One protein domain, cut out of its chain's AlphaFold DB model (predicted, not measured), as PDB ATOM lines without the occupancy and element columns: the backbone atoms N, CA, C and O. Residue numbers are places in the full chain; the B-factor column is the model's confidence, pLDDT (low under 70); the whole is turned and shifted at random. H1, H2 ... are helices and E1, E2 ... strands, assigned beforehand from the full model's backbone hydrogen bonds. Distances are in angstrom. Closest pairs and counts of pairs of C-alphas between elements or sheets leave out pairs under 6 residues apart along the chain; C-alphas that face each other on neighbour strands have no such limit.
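What this domain is: This is residues 3 to 138 of the 177 residues of an uncharacterized protein of Sphingobacterium phlebotomi (UniProt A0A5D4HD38). Picture an elongated, two-lobed model: at one end a small twisted sheet of four strands, E4, E3, E1 and E5, with the helical hairpin H5 and H6 packed on it, and at the other end an arm made by the long helix H1, with the short helices H2, H3 and H4 gathered about its far end. The chain goes out along this arm through E2 and H1 and comes back from H4 through the unnamed residues 69 to 88, while another unnamed stretch, residues 9 to 25, loops from E1 to E2. The printed part has 136 residues, with six named helices and five named strands in the order E1 E2 H1 H2 H3 H4 E3 E4 H5 H6 E5, of mixed class; the sheet, in the order E4 E3 E1 E5, is antiparallel throughout. The whole is loose, with a radius of gyration of the C-alphas of 18.7 A, and its C-alphas span 54 by 31 by 31 A.

How they stand to each other: Start at E1, residues 3 to 8, an inner strand of the sheet. Beside it find E3, residues 89 to 95, antiparallel at 145 degrees, with N 6 and O 91 at 2.8 A and N 93 and O 4 at 2.8 A, within hydrogen-bond range. Beside E1 also find E5, residues 135 to 137, an edge strand, antiparallel at 157 degrees, with N 3 and O 136 at 2.8 A. E4, residues 99 to 101, is the other edge strand and forms a hairpin with E3, with N 94 and O 100 at 3.0 A. Now look at E2, residues 26 to 29, which pairs with no named strand; its Phe 26 and Gly 99 of E4 are the closest C-alphas of the two, 6.2 A apart. E2 and H1, residues 30 to 45, meet only through their link. H1 is not on the sheet; with residues 40 to 45 alone it touches H4, residues 64 to 68, where the closest C-alphas, of His 41 and Tyr 64, are 5.5 A apart. H2, residues 50 to 54, and H3, residues 56 to 60, touch only at the corner, with the C-alphas of Gln 52 and Ala 58 closest at 5.0 A. H5, residues 109 to 118, and H6, residues 124 to 133, form a helical hairpin: they touch, closest at the C-alphas of Glu 113 and Ala 127, 5.2 A apart, and run opposite ways at a tilt of 36 degrees, only just steep. H5 and H6 are on one face of the sheet, which gives two layers, helices on one face of a sheet. H6 lies over E5 at a height of 8.6 A over the sheet and stands up from it, its line rising 66 degrees. In H1, H2, H3, H4, H5 and H6 every O i to N i+4 pair is within hydrogen-bond range.

Where its parts are: Find C-alpha 3 at (-48.965, 31.467, -23.380); from there E1 runs 15.5 A to Val 8. E2 covers 8.0 A, and H1 runs 22.3 A from C-alpha 30 at (-30.436, 35.364, -32.900) to Glu 45. H2, H3 and H4 are short, five residues each. E3 runs 18.7 A from Cys 89 to Ile 95, and E4 follows it. H5 runs 14.1 A and H6 14.2 A, and E5 ends at C-alpha 137, at (-52.561, 35.996, -20.838).

The domain as a whole: The C-alphas of Lys 46 and Asp 118, the two farthest apart, are 55.4 A from each other, yet those of Arg 3 and Thr 138 are 6.9 A apart. The printed part has no cut. Two links are long, E1 to E2 with 17 residues and H4 to E3 with 20. The mean pLDDT of the printed part is 91.8, and residue 138 alone is under 70.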
ATOM      1  N   ARG A   3     -49.135  32.616 -22.501       91.56
ATOM      2  CA  ARG A   3     -48.965  31.467 -23.380       91.56
ATOM      3  C   ARG A   3     -49.046  31.952 -24.812       91.56
ATOM      4  O   ARG A   3     -49.881  32.799 -25.119       91.56
ATOM      5  N   GLU A   4     -48.204  31.412 -25.675       93.81
ATOM      6  CA  GLU A   4     -48.209  31.746 -27.097       93.81
ATOM      7  C   GLU A   4     -48.032  30.502 -27.958       93.81
ATOM      8  O   GLU A   4     -47.481  29.493 -27.515       93.81
ATOM      9  N   ILE A   5     -48.496  30.582 -29.198       93.94
ATOM     10  CA  ILE A   5     -48.241  29.573 -30.217       93.94
ATOM     11  C   ILE A   5     -47.056  30.047 -31.050       93.94
ATOM     12  O   ILE A   5     -47.104  31.102 -31.679       93.94
ATOM     13  N   ARG A   6     -45.998  29.240 -31.087       94.62
ATOM     14  CA  ARG A   6     -44.859  29.443 -31.981       94.62
ATOM     15  C   ARG A   6     -44.954  28.498 -33.164       94.62
ATOM     16  O   ARG A   6     -45.331  27.332 -33.020       94.62
ATOM     17  N   ARG A   7     -44.564  29.011 -34.329       94.19
ATOM     18  CA  ARG A   7     -44.354  28.206 -35.530       94.19
ATOM     19  C   ARG A   7     -42.956  27.603 -35.491       94.19
ATOM     20  O   ARG A   7     -41.987  28.311 -35.228       94.19
ATOM     21  N   VAL A   8     -42.859  26.303 -35.733       95.38
ATOM     22  CA  VAL A   8     -41.599  25.550 -35.676       95.38
ATOM     23  C   VAL A   8     -41.539  24.521 -36.807       95.38
ATOM     24  O   VAL A   8     -42.587  24.145 -37.337       95.38
ATOM     25  N   PRO A   9     -40.346  24.049 -37.200       96.19
ATOM     26  CA  PRO A   9     -40.235  22.958 -38.148       96.19
ATOM     27  C   PRO A   9     -40.773  21.643 -37.606       96.19
ATOM     28  O   PRO A   9     -40.790  21.384 -36.398       96.19
ATOM     29  N   LYS A  10     -41.150  20.764 -38.530       95.00
ATOM     30  CA  LYS A  10     -41.518  19.393 -38.194       95.00
ATOM     31  C   LYS A  10     -40.365  18.683 -37.486       95.00
ATOM     32  O   LYS A  10     -39.237  18.676 -37.973       95.00
ATOM     33  N   GLY A  11     -40.665  18.056 -36.349       91.38
ATOM     34  CA  GLY A  11     -39.663  17.364 -35.533       91.38
ATOM     35  C   GLY A  11     -38.696  18.302 -34.807       91.38
ATOM     36  O   GLY A  11     -37.623  17.861 -34.406       91.38
ATOM     37  N   TRP A  12     -39.044  19.585 -34.663       94.12
ATOM     38  CA  TRP A  12     -38.270  20.522 -33.860       94.12
ATOM     39  C   TRP A  12     -38.120  20.032 -32.416       94.12
ATOM     40  O   TRP A  12     -39.105  19.842 -31.703       94.12
ATOM     41  N   GLU A  13     -36.866  19.896 -31.989       92.88
ATOM     42  CA  GLU A  13     -36.490  19.590 -30.614       92.88
ATOM     43  C   GLU A  13     -35.925  20.848 -29.964       92.88
ATOM     44  O   GLU A  13     -34.863  21.352 -30.337       92.88
ATOM     45  N   HIS A  14     -36.656  21.369 -28.985       92.50
ATOM     46  CA  HIS A  14     -36.270  22.597 -28.315       92.50
ATOM     47  C   HIS A  14     -34.978  22.392 -27.492       92.50
ATOM     48  O   HIS A  14     -34.905  21.433 -26.713       92.50
ATOM     49  N   PRO A  15     -33.977  23.288 -27.617       93.06
ATOM     50  CA  PRO A  15     -32.724  23.227 -26.875       93.06
ATOM     51  C   PRO A  15     -32.899  23.031 -25.368       93.06
ATOM     52  O   PRO A  15     -33.753  23.644 -24.724       93.06
ATOM     53  N   ARG A  16     -32.037  22.191 -24.790       92.88
ATOM     54  CA  ARG A  16     -32.003  21.902 -23.354       92.88
ATOM     55  C   ARG A  16     -30.680  22.339 -22.734       92.88
ATOM     56  O   ARG A  16     -29.657  22.389 -23.414       92.88
ATOM     57  N   ASN A  17     -30.710  22.681 -21.451       89.56
ATOM     58  CA  ASN A  17     -29.519  22.994 -20.669       89.56
ATOM     59  C   ASN A  17     -28.763  21.704 -20.282       89.56
ATOM     60  O   ASN A  17     -29.210  20.590 -20.561       89.56
ATOM     61  N   GLY A  18     -27.619  21.843 -19.607       90.31
ATOM     62  CA  GLY A  18     -26.819  20.698 -19.145       90.31
ATOM     63  C   GLY A  18     -27.536  19.764 -18.157       90.31
ATOM     64  O   GLY A  18     -27.103  18.629 -17.979       90.31
ATOM     65  N   ASN A  19     -28.647  20.210 -17.561       91.56
ATOM     66  CA  ASN A  19     -29.495  19.417 -16.667       91.56
ATOM     67  C   ASN A  19     -30.643  18.708 -17.411       91.56
ATOM     68  O   ASN A  19     -31.414  17.975 -16.795       91.56
ATOM     69  N   GLY A  20     -30.773  18.909 -18.726       91.06
ATOM     70  CA  GLY A  20     -31.841  18.332 -19.541       91.06
ATOM     71  C   GLY A  20     -33.167  19.100 -19.491       91.06
ATOM     72  O   GLY A  20     -34.160  18.622 -20.036       91.06
ATOM     73  N   GLU A  21     -33.217  20.285 -18.888       90.19
ATOM     74  CA  GLU A  21     -34.407  21.146 -18.867       90.19
ATOM     75  C   GLU A  21     -34.438  22.031 -20.114       90.19
ATOM     76  O   GLU A  21     -33.386  22.369 -20.654       90.19
ATOM     77  N   TYR A  22     -35.622  22.424 -20.583       93.12
ATOM     78  CA  TYR A  22     -35.721  23.338 -21.722       93.12
ATOM     79  C   TYR A  22     -35.117  24.708 -21.396       93.12
ATOM     80  O   TYR A  22     -35.382  25.273 -20.334       93.12
ATOM     81  N   LYS A  23     -34.319  25.250 -22.320       92.12
ATOM     82  CA  LYS A  23     -33.752  26.598 -22.193       92.12
ATOM     83  C   LYS A  23     -34.829  27.636 -22.518       92.12
ATOM     84  O   LYS A  23     -35.393  27.560 -23.599       92.12
ATOM     85  N   PRO A  24     -35.111  28.628 -21.664       93.56
ATOM     86  CA  PRO A  24     -35.979  29.731 -22.060       93.56
ATOM     87  C   PRO A  24     -35.377  30.475 -23.257       93.56
ATOM     88  O   PRO A  24     -34.219  30.881 -23.203       93.56
ATOM     89  N   MET A  25     -36.151  30.650 -24.332       94.38
ATOM     90  CA  MET A  25     -35.709  31.402 -25.511       94.38
ATOM     91  C   MET A  25     -36.768  32.380 -26.030       94.38
ATOM     92  O   MET A  25     -37.975  32.112 -25.967       94.38
ATOM     93  N   PHE A  26     -36.328  33.491 -26.615       94.25
ATOM     94  CA  PHE A  26     -37.171  34.413 -27.370       94.25
ATOM     95  C   PHE A  26     -37.674  33.780 -28.673       94.25
ATOM     96  O   PHE A  26     -36.986  32.980 -29.309       94.25
ATOM     97  N   ASN A  27     -38.874  34.177 -29.109       92.88
ATOM     98  CA  ASN A  27     -39.430  33.791 -30.409       92.88
ATOM     99  C   ASN A  27     -38.838  34.630 -31.557       92.88
ATOM    100  O   ASN A  27     -39.558  35.239 -32.344       92.88
ATOM    101  N   LYS A  28     -37.511  34.735 -31.603       93.31
ATOM    102  CA  LYS A  28     -36.790  35.506 -32.614       93.31
ATOM    103  C   LYS A  28     -35.464  34.814 -32.930       93.31
ATOM    104  O   LYS A  28     -34.812  34.328 -32.000       93.31
ATOM    105  N   PRO A  29     -35.051  34.755 -34.205       94.44
ATOM    106  CA  PRO A  29     -33.717  34.300 -34.564       94.44
ATOM    107  C   PRO A  29     -32.649  35.209 -33.957       94.44
ATOM    108  O   PRO A  29     -32.788  36.434 -33.972       94.44
ATOM    109  N   TYR A  30     -31.559  34.615 -33.471       95.31
ATOM    110  CA  TYR A  30     -30.436  35.364 -32.900       95.31
ATOM    111  C   TYR A  30     -29.906  36.432 -33.861       95.31
ATOM    112  O   TYR A  30     -29.699  37.574 -33.462       95.31
ATOM    113  N   ILE A  31     -29.734  36.067 -35.137       95.12
ATOM    114  CA  ILE A  31     -29.153  36.958 -36.143       95.12
ATOM    115  C   ILE A  31     -29.974  38.240 -36.317       95.12
ATOM    116  O   ILE A  31     -29.404  39.322 -36.352       95.12
ATOM    117  N   ASP A  32     -31.304  38.135 -36.299       95.31
ATOM    118  CA  ASP A  32     -32.191  39.290 -36.457       95.31
ATOM    119  C   ASP A  32     -32.142  40.200 -35.226       95.31
ATOM    120  O   ASP A  32     -32.174  41.423 -35.341       95.31
ATOM    121  N   ALA A  33     -32.066  39.614 -34.026       96.12
ATOM    122  CA  ALA A  33     -31.917  40.383 -32.793       96.12
ATOM    123  C   ALA A  33     -30.562  41.100 -32.739       96.12
ATOM    124  O   ALA A  33     -30.486  42.263 -32.344       96.12
ATOM    125  N   PHE A  34     -29.498  40.414 -33.153       96.81
ATOM    126  CA  PHE A  34     -28.147  40.951 -33.151       96.81
ATOM    127  C   PHE A  34     -27.962  42.057 -34.195       96.81
ATOM    128  O   PHE A  34     -27.378  43.094 -33.884       96.81
ATOM    129  N   GLU A  35     -28.488  41.878 -35.410       96.75
ATOM    130  CA  GLU A  35     -28.459  42.901 -36.460       96.75
ATOM    131  C   GLU A  35     -29.202  44.172 -36.038       96.75
ATOM    132  O   GLU A  35     -28.674  45.269 -36.219       96.75
ATOM    133  N   GLU A  36     -30.380  44.039 -35.425       96.56
ATOM    134  CA  GLU A  36     -31.131  45.177 -34.887       96.56
ATOM    135  C   GLU A  36     -30.336  45.916 -33.804       96.56
ATOM    136  O   GLU A  36     -30.177  47.138 -33.870       96.56
ATOM    137  N   TRP A  37     -29.777  45.181 -32.838       97.50
ATOM    138  CA  TRP A  37     -28.958  45.776 -31.785       97.50
ATOM    139  C   TRP A  37     -27.738  46.501 -32.368       97.50
ATOM    140  O   TRP A  37     -27.442  47.628 -31.974       97.50
ATOM    141  N   LEU A  38     -27.059  45.902 -33.352       97.81
ATOM    142  CA  LEU A  38     -25.886  46.487 -34.003       97.81
ATOM    143  C   LEU A  38     -26.231  47.767 -34.776       97.81
ATOM    144  O   LEU A  38     -25.481  48.742 -34.708       97.81
ATOM    145  N   GLN A  39     -27.350  47.785 -35.501       97.25
ATOM    146  CA  GLN A  39     -27.812  48.974 -36.221       97.25
ATOM    147  C   GLN A  39     -28.095  50.126 -35.255       97.25
ATOM    148  O   GLN A  39     -27.605  51.238 -35.464       97.25
ATOM    149  N   ASN A  40     -28.813  49.856 -34.164       96.69
ATOM    150  CA  ASN A  40     -29.110  50.867 -33.155       96.69
ATOM    151  C   ASN A  40     -27.852  51.337 -32.419       96.69
ATOM    152  O   ASN A  40     -27.678  52.539 -32.222       96.69
ATOM    153  N   HIS A  41     -26.923  50.432 -32.113       96.50
ATOM    154  CA  HIS A  41     -25.620  50.786 -31.554       96.50
ATOM    155  C   HIS A  41     -24.855  51.752 -32.469       96.50
ATOM    156  O   HIS A  41     -24.352  52.776 -32.016       96.50
ATOM    157  N   GLN A  42     -24.809  51.478 -33.775       96.69
ATOM    158  CA  GLN A  42     -24.153  52.363 -34.745       96.69
ATOM    159  C   GLN A  42     -24.848  53.723 -34.880       96.69
ATOM    160  O   GLN A  42     -24.179  54.733 -35.103       96.69
ATOM    161  N   LEU A  43     -26.181  53.772 -34.783       95.44
ATOM    162  CA  LEU A  43     -26.921  55.035 -34.737       95.44
ATOM    163  C   LEU A  43     -26.582  55.819 -33.467       95.44
ATOM    164  O   LEU A  43     -26.373  57.030 -33.542       95.44
ATOM    165  N   TRP A  44     -26.463  55.126 -32.336       95.50
ATOM    166  CA  TRP A  44     -26.123  55.714 -31.046       95.50
ATOM    167  C   TRP A  44     -24.725  56.334 -31.033       95.50
ATOM    168  O   TRP A  44     -24.546  57.467 -30.589       95.50
ATOM    169  N   GLU A  45     -23.730  55.633 -31.585       94.00
ATOM    170  CA  GLU A  45     -22.356  56.143 -31.720       94.00
ATOM    171  C   GLU A  45     -22.278  57.414 -32.576       94.00
ATOM    172  O   GLU A  45     -21.399  58.252 -32.379       94.00
ATOM    173  N   LYS A  46     -23.213  57.578 -33.517       94.88
ATOM    174  CA  LYS A  46     -23.324  58.766 -34.373       94.88
ATOM    175  C   LYS A  46     -24.177  59.880 -33.756       94.88
ATOM    176  O   LYS A  46     -24.299  60.935 -34.375       94.88
ATOM    177  N   GLY A  47     -24.793  59.662 -32.590       92.38
ATOM    178  CA  GLY A  47     -25.765  60.584 -31.988       92.38
ATOM    179  C   GLY A  47     -27.080  60.694 -32.774       92.38
ATOM    180  O   GLY A  47     -27.811  61.676 -32.646       92.38
ATOM    181  N   GLY A  48     -27.348  59.729 -33.655       91.44
ATOM    182  CA  GLY A  48     -28.491  59.716 -34.567       91.44
ATOM    183  C   GLY A  48     -29.625  58.797 -34.124       91.44
ATOM    184  O   GLY A  48     -30.587  58.645 -34.871       91.44
ATOM    185  N   HIS A  49     -29.513  58.152 -32.960       94.56
ATOM    186  CA  HIS A  49     -30.573  57.285 -32.459       94.56
ATOM    187  C   HIS A  49     -31.777  58.135 -32.008       94.56
ATOM    188  O   HIS A  49     -31.567  59.080 -31.243       94.56
ATOM    189  N   PRO A  50     -33.021  57.816 -32.421       92.50
ATOM    190  CA  PRO A  50     -34.211  58.595 -32.059       92.50
ATOM    191  C   PRO A  50     -34.341  58.832 -30.551       92.50
ATOM    192  O   PRO A  50     -34.492  59.970 -30.115       92.50
ATOM    193  N   ASP A  51     -34.139  57.784 -29.744       92.75
ATOM    194  CA  ASP A  51     -34.213  57.908 -28.285       92.75
ATOM    195  C   ASP A  51     -33.226  58.937 -27.716       92.75
ATOM    196  O   ASP A  51     -33.597  59.678 -26.814       92.75
ATOM    197  N   GLN A  52     -32.006  59.072 -28.258       89.06
ATOM    198  CA  GLN A  52     -31.059  60.100 -27.789       89.06
ATOM    199  C   GLN A  52     -31.541  61.526 -28.082       89.06
ATOM    200  O   GLN A  52     -31.130  62.474 -27.414       89.06
ATOM    201  N   GLN A  53     -32.385  61.702 -29.098       87.56
ATOM    202  CA  GLN A  53     -32.924  63.005 -29.475       87.56
ATOM    203  C   GLN A  53     -34.152  63.357 -28.628       87.56
ATOM    204  O   GLN A  53     -34.313  64.512 -28.226       87.56
ATOM    205  N   GLU A  54     -34.977  62.358 -28.316       88.88
ATOM    206  CA  GLU A  54     -36.296  62.544 -27.704       88.88
ATOM    207  C   GLU A  54     -36.318  62.323 -26.184       88.88
ATOM    208  O   GLU A  54     -37.096  62.971 -25.485       88.88
ATOM    209  N   SER A  55     -35.456  61.454 -25.649       89.44
ATOM    210  CA  SER A  55     -35.451  61.059 -24.239       89.44
ATOM    211  C   SER A  55     -34.278  61.677 -23.483       89.44
ATOM    212  O   SER A  55     -33.114  61.453 -23.810       89.44
ATOM    213  N   ASP A  56     -34.568  62.422 -22.416       89.06
ATOM    214  CA  ASP A  56     -33.522  62.968 -21.543       89.06
ATOM    215  C   ASP A  56     -32.751  61.863 -20.809       89.06
ATOM    216  O   ASP A  56     -31.538  61.967 -20.658       89.06
ATOM    217  N   ALA A  57     -33.412  60.753 -20.459       88.50
ATOM    218  CA  ALA A  57     -32.747  59.594 -19.862       88.50
ATOM    219  C   ALA A  57     -31.754  58.935 -20.835       88.50
ATOM    220  O   ALA A  57     -30.667  58.527 -20.439       88.50
ATOM    221  N   ALA A  58     -32.089  58.886 -22.128       89.38
ATOM    222  CA  ALA A  58     -31.191  58.361 -23.154       89.38
ATOM    223  C   ALA A  58     -29.961  59.261 -23.368       89.38
ATOM    224  O   ALA A  58     -28.882  58.758 -23.672       89.38
ATOM    225  N   LYS A  59     -30.091  60.582 -23.178       85.31
ATOM    226  CA  LYS A  59     -28.966  61.534 -23.281       85.31
ATOM    227  C   LYS A  59     -27.932  61.359 -22.170       85.31
ATOM    228  O   LYS A  59     -26.774  61.719 -22.368       85.31
ATOM    229  N   GLU A  60     -28.338  60.831 -21.017       90.50
ATOM    230  CA  GLU A  60     -27.430  60.533 -19.904       90.50
ATOM    231  C   GLU A  60     -26.611  59.252 -20.139       90.50
ATOM    232  O   GLU A  60     -25.522  59.107 -19.581       90.50
ATOM    233  N   CYS A  61     -27.089  58.346 -20.997       92.50
ATOM    234  CA  CYS A  61     -26.387  57.119 -21.358       92.50
ATOM    235  C   CYS A  61     -25.263  57.405 -22.369       92.50
ATOM    236  O   CYS A  61     -25.487  57.873 -23.489       92.50
ATOM    237  N   ARG A  62     -24.026  57.063 -22.001       92.19
ATOM    238  CA  ARG A  62     -22.852  57.233 -22.863       92.19
ATOM    239  C   ARG A  62     -22.816  56.174 -23.956       92.19
ATOM    240  O   ARG A  62     -22.486  56.485 -25.098       92.19
ATOM    241  N   PHE A  63     -23.125  54.932 -23.605       94.19
ATOM    242  CA  PHE A  63     -23.104  53.802 -24.529       94.19
ATOM    243  C   PHE A  63     -24.514  53.270 -24.754       94.19
ATOM    244  O   PHE A  63     -25.317  53.229 -23.827       94.19
ATOM    245  N   TYR A  64     -24.796  52.775 -25.962       95.38
ATOM    246  CA  TYR A  64     -26.092  52.157 -26.254       95.38
ATOM    247  C   TYR A  64     -26.397  50.994 -25.304       95.38
ATOM    248  O   TYR A  64     -27.535  50.823 -24.884       95.38
ATOM    249  N   ALA A  65     -25.366  50.247 -24.894       95.81
ATOM    250  CA  ALA A  65     -25.513  49.143 -23.955       95.81
ATOM    251  C   ALA A  65     -26.010  49.566 -22.558       95.81
ATOM    252  O   ALA A  65     -26.594  48.753 -21.849       95.81
ATOM    253  N   GLU A  66     -25.805  50.826 -22.158       95.50
ATOM    254  CA  GLU A  66     -26.348  51.368 -20.904       95.50
ATOM    255  C   GLU A  66     -27.842  51.696 -21.029       95.50
ATOM    256  O   GLU A  66     -28.562  51.636 -20.038       95.50
ATOM    257  N   TRP A  67     -28.302  52.017 -22.242       95.00
ATOM    258  CA  TRP A  67     -29.696  52.348 -22.536       95.00
ATOM    259  C   TRP A  67     -30.539  51.109 -22.849       95.00
ATOM    260  O   TRP A  67     -31.557  50.861 -22.209       95.00
ATOM    261  N   ALA A  68     -30.106  50.318 -23.830       93.94
ATOM    262  CA  ALA A  68     -30.848  49.176 -24.359       93.94
ATOM    263  C   ALA A  68     -30.371  47.823 -23.809       93.94
ATOM    264  O   ALA A  68     -30.954  46.786 -24.125       93.94
ATOM    265  N   GLY A  69     -29.315  47.819 -22.991       95.12
ATOM    266  CA  GLY A  69     -28.676  46.604 -22.502       95.12
ATOM    267  C   GLY A  69     -27.598  46.057 -23.441       95.12
ATOM    268  O   GLY A  69     -27.388  46.523 -24.565       95.12
ATOM    269  N   ASN A  70     -26.887  45.045 -22.946       96.19
ATOM    270  CA  ASN A  70     -25.812  44.369 -23.673       96.19
ATOM    271  C   ASN A  70     -26.295  43.751 -25.001       96.19
ATOM    272  O   ASN A  70     -27.495  43.519 -25.165       96.19
ATOM    273  N   PRO A  71     -25.369  43.440 -25.933       96.19
ATOM    274  CA  PRO A  71     -25.706  42.681 -27.131       96.19
ATOM    275  C   PRO A  71     -26.495  41.407 -26.796       96.19
ATOM    276  O   PRO A  71     -26.222  40.793 -25.758       96.19
ATOM    277  N   PRO A  72     -27.419  40.975 -27.675       96.31
ATOM    278  CA  PRO A  72     -28.141  39.721 -27.510       96.31
ATOM    279  C   PRO A  72     -27.202  38.550 -27.213       96.31
ATOM    280  O   PRO A  72     -26.158  38.399 -27.856       96.31
ATOM    281  N   ASP A  73     -27.593  37.709 -26.260       94.31
ATOM    282  CA  ASP A  73     -26.883  36.476 -25.928       94.31
ATOM    283  C   ASP A  73     -27.452  35.318 -26.751       94.31
ATOM    284  O   ASP A  73     -28.642  35.021 -26.669       94.31
ATOM    285  N   VAL A  74     -26.600  34.645 -27.526       92.19
ATOM    286  CA  VAL A  74     -26.979  33.523 -28.397       92.19
ATOM    287  C   VAL A  74     -27.745  32.419 -27.664       92.19
ATOM    288  O   VAL A  74     -28.587  31.757 -28.270       92.19
ATOM    289  N   ASP A  75     -27.513  32.238 -26.362       91.44
ATOM    290  CA  ASP A  75     -28.148  31.181 -25.580       91.44
ATOM    291  C   ASP A  75     -29.648  31.386 -25.333       91.44
ATOM    292  O   ASP A  75     -30.337  30.407 -25.025       91.44
ATOM    293  N   TYR A  76     -30.146  32.614 -25.506       93.56
ATOM    294  CA  TYR A  76     -31.536  33.009 -25.260       93.56
ATOM    295  C   TYR A  76     -32.361  33.189 -26.539       93.56
ATOM    296  O   TYR A  76     -33.531  33.565 -26.470       93.56
ATOM    297  N   TYR A  77     -31.799  32.925 -27.717       94.25
ATOM    298  CA  TYR A  77     -32.490  33.115 -28.993       94.25
ATOM    299  C   TYR A  77     -32.535  31.831 -29.802       94.25
ATOM    300  O   TYR A  77     -31.750  30.905 -29.606       94.25
ATOM    301  N   ASN A  78     -33.462  31.789 -30.759       89.50
ATOM    302  CA  ASN A  78     -33.506  30.685 -31.697       89.50
ATOM    303  C   ASN A  78     -32.219  30.696 -32.547       89.50
ATOM    304  O   ASN A  78     -31.931  31.713 -33.192       89.50
ATOM    305  N   PRO A  79     -31.449  29.593 -32.580       86.25
ATOM    306  CA  PRO A  79     -30.235  29.522 -33.389       86.25
ATOM    307  C   PRO A  79     -30.524  29.556 -34.895       86.25
ATOM    308  O   PRO A  79     -29.635  29.872 -35.680       86.25
ATOM    309  N   ASN A  80     -31.752  29.236 -35.306       87.94
ATOM    310  CA  ASN A  80     -32.128  29.127 -36.705       87.94
ATOM    311  C   ASN A  80     -33.106  30.232 -37.112       87.94
ATOM    312  O   ASN A  80     -34.040  30.572 -36.383       87.94
ATOM    313  N   LYS A  81     -32.920  30.740 -38.331       91.62
ATOM    314  CA  LYS A  81     -33.881  31.598 -39.025       91.62
ATOM    315  C   LYS A  81     -34.608  30.757 -40.065       91.62
ATOM    316  O   LYS A  81     -34.066  30.505 -41.136       91.62
ATOM    317  N   TRP A  82     -35.798  30.285 -39.713       91.88
ATOM    318  CA  TRP A  82     -36.622  29.478 -40.609       91.88
ATOM    319  C   TRP A  82     -37.463  30.353 -41.524       91.88
ATOM    320  O   TRP A  82     -37.956  31.408 -41.120       91.88
ATOM    321  N   SER A  83     -37.663  29.871 -42.742       92.88
ATOM    322  CA  SER A  83     -38.727  30.345 -43.618       92.88
ATOM    323  C   SER A  83     -40.109  29.945 -43.088       92.88
ATOM    324  O   SER A  83     -40.246  29.071 -42.224       92.88
ATOM    325  N   GLU A  84     -41.161  30.570 -43.616       88.12
ATOM    326  CA  GLU A  84     -42.533  30.200 -43.262       88.12
ATOM    327  C   GLU A  84     -42.890  28.786 -43.736       88.12
ATOM    328  O   GLU A  84     -43.707  28.111 -43.106       88.12
ATOM    329  N   GLU A  85     -42.280  28.321 -44.825       91.44
ATOM    330  CA  GLU A  85     -42.465  26.980 -45.369       91.44
ATOM    331  C   GLU A  85     -41.834  25.910 -44.471       91.44
ATOM    332  O   GLU A  85     -42.406  24.829 -44.302       91.44
ATOM    333  N   GLU A  86     -40.675  26.213 -43.881       94.75
ATOM    334  CA  GLU A  86     -39.997  25.339 -42.922       94.75
ATOM    335  C   GLU A  86     -40.718  25.325 -41.577       94.75
ATOM    336  O   GLU A  86     -40.956  24.252 -41.029       94.75
ATOM    337  N   ALA A  87     -41.106  26.491 -41.052       93.94
ATOM    338  CA  ALA A  87     -41.824  26.627 -39.787       93.94
ATOM    339  C   ALA A  87     -43.334  26.362 -39.955       93.94
ATOM    340  O   ALA A  87     -44.179  27.214 -39.687       93.94
ATOM    341  N   ASN A  88     -43.704  25.185 -40.448       94.75
ATOM    342  CA  ASN A  88     -45.089  24.841 -40.790       94.75
ATOM    343  C   ASN A  88     -45.863  24.079 -39.700       94.75
ATOM    344  O   ASN A  88     -47.060  23.854 -39.869       94.75
ATOM    345  N   CYS A  89     -45.224  23.741 -38.581       96.50
ATOM    346  CA  CYS A  89     -45.865  23.120 -37.426       96.50
ATOM    347  C   CYS A  89     -46.113  24.138 -36.303       96.50
ATOM    348  O   CYS A  89     -45.580  25.250 -36.309       96.50
ATOM    349  N   TYR A  90     -46.902  23.737 -35.308       96.25
ATOM    350  CA  TYR A  90     -47.349  24.583 -34.205       96.25
ATOM    351  C   TYR A  90     -46.954  23.979 -32.863       96.25
ATOM    352  O   TYR A  90     -47.131  22.784 -32.631       96.25
ATOM    353  N   GLN A  91     -46.451  24.812 -31.960       95.62
ATOM    354  CA  GLN A  91     -46.124  24.411 -30.601       95.62
ATOM    355  C   GLN A  91     -46.494  25.525 -29.629       95.62
ATOM    356  O   GLN A  91     -46.232  26.700 -29.879       95.62
ATOM    357  N   MET A  92     -47.097  25.154 -28.508       94.38
ATOM    358  CA  MET A  92     -47.462  26.080 -27.448       94.38
ATOM    359  C   MET A  92     -46.293  26.274 -26.482       94.38
ATOM    360  O   MET A  92     -45.646  25.310 -26.067       94.38
ATOM    361  N   TYR A  93     -46.062  27.526 -26.102       93.75
ATOM    362  CA  TYR A  93     -45.029  27.965 -25.175       93.75
ATOM    363  C   TYR A  93     -45.661  28.669 -23.977       93.75
ATOM    364  O   TYR A  93     -46.657  29.377 -24.125       93.75
ATOM    365  N   GLU A  94     -45.065  28.502 -22.799       91.19
ATOM    366  CA  GLU A  94     -45.308  29.387 -21.659       91.19
ATOM    367  C   GLU A  94     -44.238  30.478 -21.643       91.19
ATOM    368  O   GLU A  94     -43.056  30.174 -21.800       91.19
ATOM    369  N   ILE A  95     -44.660  31.734 -21.478       89.44
ATOM    370  CA  ILE A  95     -43.799  32.911 -21.610       89.44
ATOM    371  C   ILE A  95     -43.887  33.855 -20.408       89.44
ATOM    372  O   ILE A  95     -44.951  34.075 -19.819       89.44
ATOM    373  N   VAL A  96     -42.762  34.483 -20.075       82.56
ATOM    374  CA  VAL A  96     -42.715  35.683 -19.217       82.56
ATOM    375  C   VAL A  96     -42.099  36.829 -20.011       82.56
ATOM    376  O   VAL A  96     -42.752  37.849 -20.211       82.56
ATOM    377  N   SER A  97     -40.905  36.581 -20.537       82.38
ATOM    378  CA  SER A  97     -40.197  37.350 -21.566       82.38
ATOM    379  C   SER A  97     -39.713  36.369 -22.635       82.38
ATOM    380  O   SER A  97     -40.117  36.436 -23.792       82.38
ATOM    381  N   GLU A  98     -38.946  35.373 -22.207       89.19
ATOM    382  CA  GLU A  98     -38.593  34.177 -22.955       89.19
ATOM    383  C   GLU A  98     -39.622  33.070 -22.719       89.19
ATOM    384  O   GLU A  98     -40.409  33.116 -21.767       89.19
ATOM    385  N   GLY A  99     -39.604  32.064 -23.593       89.25
ATOM    386  CA  GLY A  99     -40.528  30.943 -23.531       89.25
ATOM    387  C   GLY A  99     -39.851  29.590 -23.495       89.25
ATOM    388  O   GLY A  99     -38.831  29.383 -24.151       89.25
ATOM    389  N   THR A 100     -40.487  28.654 -22.796       93.12
ATOM    390  CA  THR A 100     -40.185  27.219 -22.885       93.12
ATOM    391  C   THR A 100     -41.382  26.478 -23.478       93.12
ATOM    392  O   THR A 100     -42.528  26.906 -23.291       93.12
ATOM    393  N   PRO A 101     -41.151  25.402 -24.249       93.44
ATOM    394  CA  PRO A 101     -42.235  24.654 -24.859       93.44
ATOM    395  C   PRO A 101     -43.047  23.942 -23.779       93.44
ATOM    396  O   PRO A 101     -42.511  23.267 -22.900       93.44
ATOM    397  N   PHE A 102     -44.359  24.074 -23.896       91.25
ATOM    398  CA  PHE A 102     -45.337  23.465 -23.007       91.25
ATOM    399  C   PHE A 102     -46.019  22.259 -23.653       91.25
ATOM    400  O   PHE A 102     -46.391  21.310 -22.966       91.25
ATOM    401  N   SER A 103     -46.171  22.276 -24.979       92.56
ATOM    402  CA  SER A 103     -46.792  21.189 -25.734       92.56
ATOM    403  C   SER A 103     -45.794  20.453 -26.637       92.56
ATOM    404  O   SER A 103     -44.714  20.971 -26.945       92.56
ATOM    405  N   PRO A 104     -46.173  19.268 -27.149       94.81
ATOM    406  CA  PRO A 104     -45.566  18.696 -28.347       94.81
ATOM    407  C   PRO A 104     -45.692  19.622 -29.568       94.81
ATOM    408  O   PRO A 104     -46.395  20.636 -29.534       94.81
ATOM    409  N   VAL A 105     -45.019  19.240 -30.652       96.25
ATOM    410  CA  VAL A 105     -45.161  19.865 -31.974       96.25
ATOM    411  C   VAL A 105     -46.326  19.209 -32.718       96.25
ATOM    412  O   VAL A 105     -46.386  17.983 -32.803       96.25
ATOM    413  N   PHE A 106     -47.227  20.023 -33.266       96.56
ATOM    414  CA  PHE A 106     -48.413  19.589 -34.007       96.56
ATOM    415  C   PHE A 106     -48.347  20.015 -35.469       96.56
ATOM    416  O   PHE A 106     -47.877  21.111 -35.780       96.56
ATOM    417  N   ASP A 107     -48.874  19.186 -36.368       95.81
ATOM    418  CA  ASP A 107     -48.885  19.476 -37.806       95.81
ATOM    419  C   ASP A 107     -49.968  20.509 -38.172       95.81
ATOM    420  O   ASP A 107     -49.940  21.091 -39.254       95.81
ATOM    421  N   SER A 108     -50.929  20.767 -37.277       95.50
ATOM    422  CA  SER A 108     -51.977  21.767 -37.494       95.50
ATOM    423  C   SER A 108     -52.486  22.402 -36.200       95.50
ATOM    424  O   SER A 108     -52.442  21.799 -35.128       95.50
ATOM    425  N   LEU A 109     -53.067  23.601 -36.317       93.19
ATOM    426  CA  LEU A 109     -53.770  24.260 -35.209       93.19
ATOM    427  C   LEU A 109     -54.948  23.436 -34.680       93.19
ATOM    428  O   LEU A 109     -55.242  23.497 -33.496       93.19
ATOM    429  N   LYS A 110     -55.598  22.636 -35.532       94.25
ATOM    430  CA  LYS A 110     -56.701  21.769 -35.107       94.25
ATOM    431  C   LYS A 110     -56.220  20.660 -34.168       94.25
ATOM    432  O   LYS A 110     -56.880  20.374 -33.179       94.25
ATOM    433  N   GLU A 111     -55.072  20.051 -34.462       95.62
ATOM    434  CA  GLU A 111     -54.472  19.050 -33.570       95.62
ATOM    435  C   GLU A 111     -54.067  19.665 -32.228       95.62
ATOM    436  O   GLU A 111     -54.290  19.055 -31.184       95.62
ATOM    437  N   LEU A 112     -53.536  20.892 -32.248       94.25
ATOM    438  CA  LEU A 112     -53.264  21.646 -31.029       94.25
ATOM    439  C   LEU A 112     -54.560  21.959 -30.259       94.25
ATOM    440  O   LEU A 112     -54.600  21.753 -29.051       94.25
ATOM    441  N   GLU A 113     -55.628  22.400 -30.930       93.44
ATOM    442  CA  GLU A 113     -56.946  22.647 -30.322       93.44
ATOM    443  C   GLU A 113     -57.497  21.386 -29.642       93.44
ATOM    444  O   GLU A 113     -57.881  21.427 -28.470       93.44
ATOM    445  N   ASP A 114     -57.497  20.255 -30.351       94.06
ATOM    446  CA  ASP A 114     -57.968  18.973 -29.826       94.06
ATOM    447  C   ASP A 114     -57.126  18.532 -28.614       94.06
ATOM    448  O   ASP A 114     -57.685  18.086 -27.607       94.06
ATOM    449  N   TRP A 115     -55.802  18.730 -28.656       93.75
ATOM    450  CA  TRP A 115     -54.917  18.476 -27.517       93.75
ATOM    451  C   TRP A 115     -55.251  19.369 -26.316       93.75
ATOM    452  O   TRP A 115     -55.397  18.865 -25.203       93.75
ATOM    453  N   LEU A 116     -55.453  20.674 -26.521       90.75
ATOM    454  CA  LEU A 116     -55.815  21.617 -25.455       90.75
ATOM    455  C   LEU A 116     -57.126  21.224 -24.769       90.75
ATOM    456  O   LEU A 116     -57.218  21.271 -23.541       90.75
ATOM    457  N   ILE A 117     -58.122  20.786 -25.539       90.38
ATOM    458  CA  ILE A 117     -59.387  20.273 -24.997       90.38
ATOM    459  C   ILE A 117     -59.143  18.986 -24.203       90.38
ATOM    460  O   ILE A 117     -59.756  18.765 -23.151       90.38
ATOM    461  N   ASP A 118     -58.254  18.116 -24.683       90.69
ATOM    462  CA  ASP A 118     -57.996  16.846 -24.017       90.69
ATOM    463  C   ASP A 118     -57.274  17.002 -22.678       90.69
ATOM    464  O   ASP A 118     -57.621  16.297 -21.730       90.69
ATOM    465  N   THR A 119     -56.413  18.018 -22.534       84.12
ATOM    466  CA  THR A 119     -55.802  18.376 -21.236       84.12
ATOM    467  C   THR A 119     -56.830  18.737 -20.149       84.12
ATOM    468  O   THR A 119     -56.468  18.860 -18.979       84.12
ATOM    469  N   LYS A 120     -58.113  18.905 -20.513       75.75
ATOM    470  CA  LYS A 120     -59.241  19.340 -19.663       75.75
ATOM    471  C   LYS A 120     -59.051  20.719 -19.027       75.75
ATOM    472  O   LYS A 120     -59.797  21.074 -18.118       75.75
ATOM    473  N   VAL A 121     -58.084  21.494 -19.515       76.31
ATOM    474  CA  VAL A 121     -57.832  22.875 -19.079       76.31
ATOM    475  C   VAL A 121     -58.670  23.859 -19.873       76.31
ATOM    476  O   VAL A 121     -59.177  24.824 -19.314       76.31
ATOM    477  N   TYR A 122     -58.820  23.600 -21.170       83.31
ATOM    478  CA  TYR A 122     -59.503  24.489 -22.090       83.31
ATOM    479  C   TYR A 122     -60.873  23.932 -22.454       83.31
ATOM    480  O   TYR A 122     -61.023  22.760 -22.815       83.31
ATOM    481  N   THR A 123     -61.887  24.790 -22.434       88.44
ATOM    482  CA  THR A 123     -63.108  24.519 -23.188       88.44
ATOM    483  C   THR A 123     -62.805  24.577 -24.683       88.44
ATOM    484  O   THR A 123     -61.868  25.240 -25.127       88.44
ATOM    485  N   ARG A 124     -63.647  23.940 -25.504       87.81
ATOM    486  CA  ARG A 124     -63.522  24.025 -26.968       87.81
ATOM    487  C   ARG A 124     -63.503  25.467 -27.478       87.81
ATOM    488  O   ARG A 124     -62.776  25.774 -28.412       87.81
ATOM    489  N   LYS A 125     -64.296  26.348 -26.864       89.31
ATOM    490  CA  LYS A 125     -64.335  27.761 -27.242       89.31
ATOM    491  C   LYS A 125     -62.995  28.444 -26.959       89.31
ATOM    492  O   LYS A 125     -62.469  29.096 -27.848       89.31
ATOM    493  N   GLU A 126     -62.443  28.262 -25.760       88.25
ATOM    494  CA  GLU A 126     -61.165  28.873 -25.364       88.25
ATOM    495  C   GLU A 126     -59.986  28.311 -26.161       88.25
ATOM    496  O   GLU A 126     -59.112  29.070 -26.565       88.25
ATOM    497  N   ALA A 127     -59.963  26.998 -26.421       88.75
ATOM    498  CA  ALA A 127     -58.927  26.368 -27.238       88.75
ATOM    499  C   ALA A 127     -58.918  26.937 -28.662       88.75
ATOM    500  O   ALA A 127     -57.860  27.283 -29.187       88.75
ATOM    501  N   ARG A 128     -60.104  27.086 -29.260       88.12
ATOM    502  CA  ARG A 128     -60.260  27.682 -30.585       88.12
ATOM    503  C   ARG A 128     -59.853  29.151 -30.605       88.12
ATOM    504  O   ARG A 128     -59.089  29.543 -31.477       88.12
ATOM    505  N   GLU A 129     -60.324  29.941 -29.643       89.12
ATOM    506  CA  GLU A 129     -59.964  31.359 -29.527       89.12
ATOM    507  C   GLU A 129     -58.447  31.530 -29.379       89.12
ATOM    508  O   GLU A 129     -57.853  32.327 -30.095       89.12
ATOM    509  N   PHE A 130     -57.796  30.708 -28.552       89.81
ATOM    510  CA  PHE A 130     -56.340  30.714 -28.417       89.81
ATOM    511  C   PHE A 130     -55.612  30.324 -29.712       89.81
ATOM    512  O   PHE A 130     -54.597  30.932 -30.046       89.81
ATOM    513  N   CYS A 131     -56.118  29.343 -30.466       89.00
ATOM    514  CA  CYS A 131     -55.543  28.970 -31.761       89.00
ATOM    515  C   CYS A 131     -55.741  30.050 -32.836       89.00
ATOM    516  O   CYS A 131     -54.902  30.176 -33.726       89.00
ATOM    517  N   GLU A 132     -56.821  30.830 -32.756       85.06
ATOM    518  CA  GLU A 132     -57.098  31.956 -33.656       85.06
ATOM    519  C   GLU A 132     -56.248  33.192 -33.312       85.06
ATOM    520  O   GLU A 132     -55.755  33.865 -34.216       85.06
ATOM    521  N   THR A 133     -56.043  33.493 -32.024       87.25
ATOM    522  CA  THR A 133     -55.254  34.660 -31.584       87.25
ATOM    523  C   THR A 133     -53.754  34.390 -31.518       87.25
ATOM    524  O   THR A 133     -52.961  35.323 -31.630       87.25
ATOM    525  N   GLY A 134     -53.348  33.141 -31.283       87.00
ATOM    526  CA  GLY A 134     -51.957  32.745 -31.064       87.00
ATOM    527  C   GLY A 134     -51.378  33.162 -29.708       87.00
ATOM    528  O   GLY A 134     -50.214  32.871 -29.440       87.00
ATOM    529  N   TYR A 135     -52.159  33.821 -28.845       87.00
ATOM    530  CA  TYR A 135     -51.706  34.333 -27.550       87.00
ATOM    531  C   TYR A 135     -52.829  34.358 -26.506       87.00
ATOM    532  O   TYR A 135     -53.969  34.725 -26.799       87.00
ATOM    533  N   ALA A 136     -52.485  34.020 -25.261       83.44
ATOM    534  CA  ALA A 136     -53.353  34.142 -24.096       83.44
ATOM    535  C   ALA A 136     -52.562  34.624 -22.870       83.44
ATOM    536  O   ALA A 136     -51.480  34.126 -22.560       83.44
ATOM    537  N   PHE A 137     -53.125  35.569 -22.118       77.19
ATOM    538  CA  PHE A 137     -52.561  35.996 -20.838       77.19
ATOM    539  C   PHE A 137     -52.942  35.008 -19.720       77.19
ATOM    540  O   PHE A 137     -54.075  34.539 -19.670       77.19
ATOM    541  N   THR A 138     -52.033  34.727 -18.776       61.81
ATOM    542  CA  THR A 138     -52.231  33.707 -17.707       61.81
ATOM    543  C   THR A 138     -53.376  33.973 -16.716       61.81
ATOM    544  O   THR A 138     -53.615  33.162 -15.826       61.81
TER     545      THR A 138